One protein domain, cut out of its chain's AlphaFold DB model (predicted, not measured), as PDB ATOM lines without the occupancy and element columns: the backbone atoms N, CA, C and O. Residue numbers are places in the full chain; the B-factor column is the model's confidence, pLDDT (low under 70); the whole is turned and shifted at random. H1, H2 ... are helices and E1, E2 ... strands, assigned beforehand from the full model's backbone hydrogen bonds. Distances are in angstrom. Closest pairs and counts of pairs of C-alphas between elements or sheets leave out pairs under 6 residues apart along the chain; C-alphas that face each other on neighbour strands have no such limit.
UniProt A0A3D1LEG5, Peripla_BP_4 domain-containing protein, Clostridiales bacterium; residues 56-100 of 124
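AT A GLANCE: This is residues 56 to 100 of the 124 residues of the protein "Peripla_BP_4 domain-containing protein" of Clostridiales bacterium (UniProt A0A3D1LEG5). The model has the shape of a flat L: the helix H1 makes one limb, and the hairpin of strands E1 and E2 makes the other, its turn at residues 88 to 91 far from the helix. After H1, residues 72 to 81 fold back to the corner of the L, where E1 begins. The printed part has 45 residues, with one named helix and two named strands in the order H1, E1, E2; the sheet E1 - E2 is antiparallel and the class is mixed, helices and strands. The whole is only just compact, close to loose, with a radius of gyration of the C-alphas of 11.0 A and spans of 29 by 29 by 15 A.

HOW THE PARTS SIT: In H1, residues 56 to 71, every O i to N i+4 pair is within hydrogen-bond range. A short link of 10 residues joins it to E1, residues 82 to 87. A tight link of 4 residues follows, and E2, residues 92 to 97, forms a hairpin with E1. Their directions differ by 149 degrees. The C-alphas of Asn 87 and Asp 92 face each other at 4.4 A, those of Phe 82 and Leu 97 at 4.9 A. N 84 and O 95 are within hydrogen-bond range at 2.9 A, N 97 and O 82 at 2.8 A. H1 and E2 have 1 pair of C-alphas within 8 A, those of Lys 62 and Phe 96, 8.0 A apart.

IN THESE COORDINATES: H1 begins at C-alpha 56 (-23.679, 36.956, -17.915) and measures 22.1 A from first to last C-alpha. E1 measures 16.2 A and begins at C-alpha 82 (-34.937, 27.952, -24.969). E2 measures 15.1 A and ends at C-alpha 97 (-33.950, 31.239, -21.495).

THE WHOLE: The C-alphas of Arg 57 and Val 90 are the two farthest apart, 29.7 A. The printed part has no cut and no long link. Its mean pLDDT is 96.3, and no printed residue is under 70.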
ATOM      1  N   ASN A  56     -23.293  35.620 -17.477       95.50
ATOM      2  CA  ASN A  56     -23.679  36.956 -17.915       95.50
ATOM      3  C   ASN A  56     -23.119  37.312 -19.300       95.50
ATOM      4  O   ASN A  56     -23.723  38.125 -19.997       95.50
ATOM      5  N   ARG A  57     -22.013  36.694 -19.740       96.94
ATOM      6  CA  ARG A  57     -21.447  36.909 -21.082       96.94
ATOM      7  C   ARG A  57     -22.392  36.377 -22.160       96.94
ATOM      8  O   ARG A  57     -22.603  37.039 -23.175       96.94
ATOM      9  N   ILE A  58     -23.000  35.212 -21.923       96.06
ATOM     10  CA  ILE A  58     -23.972  34.591 -22.835       96.06
ATOM     11  C   ILE A  58     -25.283  35.384 -22.825       96.06
ATOM     12  O   ILE A  58     -25.817  35.700 -23.889       96.06
ATOM     13  N   ILE A  59     -25.760  35.771 -21.636       96.12
ATOM     14  CA  ILE A  59     -26.975  36.586 -21.484       96.12
ATOM     15  C   ILE A  59     -26.811  37.931 -22.206       96.12
ATOM     16  O   ILE A  59     -27.672  38.310 -23.000       96.12
ATOM     17  N   ALA A  60     -25.688  38.626 -21.999       97.62
ATOM     18  CA  ALA A  60     -25.403  39.903 -22.649       97.62
ATOM     19  C   ALA A  60     -25.313  39.766 -24.175       97.62
ATOM     20  O   ALA A  60     -25.872  40.590 -24.898       97.62
ATOM     21  N   LYS A  61     -24.667  38.704 -24.676       96.94
ATOM     22  CA  LYS A  61     -24.600  38.417 -26.115       96.94
ATOM     23  C   LYS A  61     -25.995  38.228 -26.715       96.94
ATOM     24  O   LYS A  61     -26.293  38.841 -27.738       96.94
ATOM     25  N   LYS A  62     -26.856  37.422 -26.082       97.12
ATOM     26  CA  LYS A  62     -28.227  37.201 -26.565       97.12
ATOM     27  C   LYS A  62     -29.065  38.480 -26.485       97.12
ATOM     28  O   LYS A  62     -29.791  38.782 -27.423       97.12
ATOM     29  N   ALA A  63     -28.927  39.272 -25.422       97.06
ATOM     30  CA  ALA A  63     -29.610  40.560 -25.313       97.06
ATOM     31  C   ALA A  63     -29.195  41.532 -26.435       97.06
ATOM     32  O   ALA A  63     -30.052  42.174 -27.038       97.06
ATOM     33  N   ALA A  64     -27.898  41.600 -26.756       97.75
ATOM     34  CA  ALA A  64     -27.389  42.418 -27.855       97.75
ATOM     35  C   ALA A  64     -27.905  41.944 -29.227       97.75
ATOM     36  O   ALA A  64     -28.291  42.771 -30.046       97.75
ATOM     37  N   GLU A  65     -27.968  40.629 -29.460       97.12
ATOM     38  CA  GLU A  65     -28.552  40.036 -30.674       97.12
ATOM     39  C   GLU A  65     -30.037  40.392 -30.829       97.12
ATOM     40  O   GLU A  65     -30.470  40.809 -31.904       97.12
ATOM     41  N   VAL A  66     -30.816  40.261 -29.749       96.94
ATOM     42  CA  VAL A  66     -32.239  40.624 -29.739       96.94
ATOM     43  C   VAL A  66     -32.410  42.107 -30.057       96.94
ATOM     44  O   VAL A  66     -33.237  42.459 -30.896       96.94
ATOM     45  N   MET A  67     -31.603  42.970 -29.435       97.56
ATOM     46  CA  MET A  67     -31.621  44.408 -29.700       97.56
ATOM     47  C   MET A  67     -31.296  44.724 -31.166       97.56
ATOM     48  O   MET A  67     -32.023  45.492 -31.791       97.56
ATOM     49  N   ASP A  68     -30.245  44.122 -31.731       98.19
ATOM     50  CA  ASP A  68     -29.858  44.325 -33.134       98.19
ATOM     51  C   ASP A  68     -30.961  43.899 -34.111       98.19
ATOM     52  O   ASP A  68     -31.248  44.613 -35.072       98.19
ATOM     53  N   CYS A  69     -31.627  42.773 -33.841       97.50
ATOM     54  CA  CYS A  69     -32.750  42.314 -34.650       97.50
ATOM     55  C   CYS A  69     -33.905  43.318 -34.624       97.50
ATOM     56  O   CYS A  69     -34.398  43.699 -35.682       97.50
ATOM     57  N   VAL A  70     -34.284  43.800 -33.436       95.44
ATOM     58  CA  VAL A  70     -35.360  44.789 -33.279       95.44
ATOM     59  C   VAL A  70     -35.031  46.099 -34.004       95.44
ATOM     60  O   VAL A  70     -35.904  46.661 -34.653       95.44
ATOM     61  N   LEU A  71     -33.779  46.570 -33.946       98.12
ATOM     62  CA  LEU A  71     -33.353  47.804 -34.626       98.12
ATOM     63  C   LEU A  71     -33.369  47.707 -36.158       98.12
ATOM     64  O   LEU A  71     -33.440  48.735 -36.828       98.12
ATOM     65  N   HIS A  72     -33.286  46.495 -36.704       98.25
ATOM     66  CA  HIS A  72     -33.249  46.239 -38.143       98.25
ATOM     67  C   HIS A  72     -34.509  45.526 -38.659       98.25
ATOM     68  O   HIS A  72     -34.450  44.899 -39.718       98.25
ATOM     69  N   ASP A  73     -35.617  45.585 -37.912       97.31
ATOM     70  CA  ASP A  73     -36.901  44.959 -38.258       97.31
ATOM     71  C   ASP A  73     -36.797  43.447 -38.564       97.31
ATOM     72  O   ASP A  73     -37.467  42.907 -39.448       97.31
ATOM     73  N   LYS A  74     -35.932  42.736 -37.831       97.56
ATOM     74  CA  LYS A  74     -35.737  41.280 -37.904       97.56
ATOM     75  C   LYS A  74     -36.281  40.587 -36.656       97.56
ATOM     76  O   LYS A  74     -36.337  41.162 -35.571       97.56
ATOM     77  N   THR A  75     -36.603  39.304 -36.791       94.56
ATOM     78  CA  THR A  75     -37.014  38.449 -35.668       94.56
ATOM     79  C   THR A  75     -35.794  37.760 -35.038       94.56
ATOM     80  O   THR A  75     -35.129  36.987 -35.740       94.56
ATOM     81  N   PRO A  76     -35.504  37.979 -33.739       94.69
ATOM     82  CA  PRO A  76     -34.449  37.250 -33.038       94.69
ATOM     83  C   PRO A  76     -34.715  35.744 -33.059       94.69
ATOM     84  O   PRO A  76     -35.866  35.319 -33.010       94.69
ATOM     85  N   GLN A  77     -33.658  34.939 -33.127       93.75
ATOM     86  CA  GLN A  77     -33.771  33.482 -33.136       93.75
ATOM     87  C   GLN A  77     -33.346  32.909 -31.783       93.75
ATOM     88  O   GLN A  77     -32.443  33.434 -31.124       93.75
ATOM     89  N   ALA A  78     -33.951  31.789 -31.389       92.50
ATOM     90  CA  ALA A  78     -33.605  31.100 -30.149       92.50
ATOM     91  C   ALA A  78     -32.114  30.713 -30.096       92.50
ATOM     92  O   ALA A  78     -31.397  31.055 -29.149       92.50
ATOM     93  N   GLY A  79     -31.609  30.081 -31.160       92.19
ATOM     94  CA  GLY A  79     -30.272  29.488 -31.158       92.19
ATOM     95  C   GLY A  79     -30.169  28.420 -30.067       92.19
ATOM     96  O   GLY A  79     -31.032  27.552 -29.985       92.19
ATOM     97  N   ASP A  80     -29.151  28.522 -29.210       90.12
ATOM     98  CA  ASP A  80     -28.951  27.616 -28.065       90.12
ATOM     99  C   ASP A  80     -29.838  27.949 -26.848       90.12
ATOM    100  O   ASP A  80     -29.837  27.224 -25.854       90.12
ATOM    101  N   ALA A  81     -30.579  29.062 -26.890       94.75
ATOM    102  CA  ALA A  81     -31.525  29.418 -25.839       94.75
ATOM    103  C   ALA A  81     -32.847  28.660 -26.010       94.75
ATOM    104  O   ALA A  81     -33.264  28.352 -27.125       94.75
ATOM    105  N   PHE A  82     -33.562  28.437 -24.910       95.75
ATOM    106  CA  PHE A  82     -34.937  27.952 -24.969       95.75
ATOM    107  C   PHE A  82     -35.897  29.133 -25.143       95.75
ATOM    108  O   PHE A  82     -36.022  29.975 -24.252       95.75
ATOM    109  N   GLU A  83     -36.562  29.215 -26.292       96.06
ATOM    110  CA  GLU A  83     -37.577  30.236 -26.552       96.06
ATOM    111  C   GLU A  83     -38.906  29.858 -25.897       96.06
ATOM    112  O   GLU A  83     -39.401  28.736 -26.023       96.06
ATOM    113  N   THR A  84     -39.493  30.805 -25.177       96.44
ATOM    114  CA  THR A  84     -40.796  30.647 -24.538       96.44
ATOM    115  C   THR A  84     -41.519  31.982 -24.457       96.44
ATOM    116  O   THR A  84     -41.004  33.009 -24.898       96.44
ATOM    117  N   THR A  85     -42.704  31.978 -23.858       96.44
ATOM    118  CA  THR A  85     -43.523  33.170 -23.680       96.44
ATOM    119  C   THR A  85     -43.918  33.312 -22.220       96.44
ATOM    120  O   THR A  85     -44.431  32.370 -21.615       96.44
ATOM    121  N   PHE A  86     -43.728  34.506 -21.663       97.19
ATOM    122  CA  PHE A  86     -44.252  34.871 -20.351       97.19
ATOM    123  C   PHE A  86     -45.317  35.951 -20.492       97.19
ATOM    124  O   PHE A  86     -45.062  37.007 -21.066       97.19
ATOM    125  N   ASN A  87     -46.492  35.722 -19.915       97.56
ATOM    126  CA  ASN A  87     -47.490  36.774 -19.786       97.56
ATOM    127  C   ASN A  87     -47.104  37.699 -18.623       97.56
ATOM    128  O   ASN A  87     -46.997  37.251 -17.480       97.56
ATOM    129  N   ASN A  88     -46.896  38.987 -18.900       97.12
ATOM    130  CA  ASN A  88     -46.556  39.978 -17.873       97.12
ATOM    131  C   ASN A  88     -47.792  40.689 -17.275       97.12
ATOM    132  O   ASN A  88     -47.649  41.703 -16.595       97.12
ATOM    133  N   GLY A  89     -49.001  40.189 -17.557       97.69
ATOM    134  CA  GLY A  89     -50.284  40.791 -17.182       97.69
ATOM    135  C   GLY A  89     -50.845  41.794 -18.198       97.69
ATOM    136  O   GLY A  89     -52.007  42.177 -18.083       97.69
ATOM    137  N   VAL A  90     -50.055  42.208 -19.194       98.00
ATOM    138  CA  VAL A  90     -50.469  43.138 -20.262       98.00
ATOM    139  C   VAL A  90     -50.354  42.477 -21.630       98.00
ATOM    140  O   VAL A  90     -51.267  42.572 -22.448       98.00
ATOM    141  N   CYS A  91     -49.240  41.798 -21.878       96.81
ATOM    142  CA  CYS A  91     -48.996  41.071 -23.106       96.81
ATOM    143  C   CYS A  91     -48.162  39.818 -22.856       96.81
ATOM    144  O   CYS A  91     -47.549  39.619 -21.802       96.81
ATOM    145  N   ASP A  92     -48.150  38.986 -23.882       97.81
ATOM    146  CA  ASP A  92     -47.263  37.851 -23.998       97.81
ATOM    147  C   ASP A  92     -45.890  38.338 -24.476       97.81
ATOM    148  O   ASP A  92     -45.758  38.936 -25.545       97.81
ATOM    149  N   VAL A  93     -44.872  38.114 -23.650       96.31
ATOM    150  CA  VAL A  93     -43.485  38.507 -23.901       96.31
ATOM    151  C   VAL A  93     -42.698  37.275 -24.312       96.31
ATOM    152  O   VAL A  93     -42.509  36.363 -23.504       96.31
ATOM    153  N   THR A  94     -42.206  37.258 -25.548       95.44
ATOM    154  CA  THR A  94     -41.219  36.264 -25.981       95.44
ATOM    155  C   THR A  94     -39.942  36.420 -25.157       95.44
ATOM    156  O   THR A  94     -39.395  37.516 -25.036       95.44
ATOM    157  N   ALA A  95     -39.462  35.318 -24.593       96.50
ATOM    158  CA  ALA A  95     -38.276  35.257 -23.761       96.50
ATOM    159  C   ALA A  95     -37.336  34.144 -24.231       96.50
ATOM    160  O   ALA A  95     -37.772  33.072 -24.642       96.50
ATOM    161  N   PHE A  96     -36.035  34.400 -24.110       97.00
ATOM    162  CA  PHE A  96     -34.972  33.457 -24.447       97.00
ATOM    163  C   PHE A  96     -34.263  33.027 -23.163       97.00
ATOM    164  O   PHE A  96     -33.556  33.818 -22.538       97.00
ATOM    165  N   LEU A  97     -34.481  31.783 -22.742       96.75
ATOM    166  CA  LEU A  97     -33.950  31.239 -21.495       96.75
ATOM    167  C   LEU A  97     -32.578  30.628 -21.755       96.75
ATOM    168  O   LEU A  97     -32.444  29.674 -22.523       96.75
ATOM    169  N   ILE A  98     -31.566  31.170 -21.085       96.12
ATOM    170  CA  ILE A  98     -30.220  30.602 -21.066       96.12
ATOM    171  C   ILE A  98     -30.162  29.549 -19.960       96.12
ATOM    172  O   ILE A  98     -30.544  29.827 -18.821       96.12
ATOM    173  N   ALA A  99     -29.712  28.344 -20.306       95.31
ATOM    174  CA  ALA A  99     -29.600  27.248 -19.356       95.31
ATOM    175  C   ALA A  99     -28.580  27.601 -18.257       95.31
ATOM    176  O   ALA A  99     -27.450  27.976 -18.578       95.31
ATOM    177  N   PRO A 100     -28.960  27.509 -16.973       96.06
ATOM    178  CA  PRO A 100     -28.015  27.658 -15.882       96.06
ATOM    179  C   PRO A 100     -27.202  26.374 -15.682       96.06
ATOM    180  O   PRO A 100     -27.636  25.284 -16.058       96.06
TER     181      PRO A 100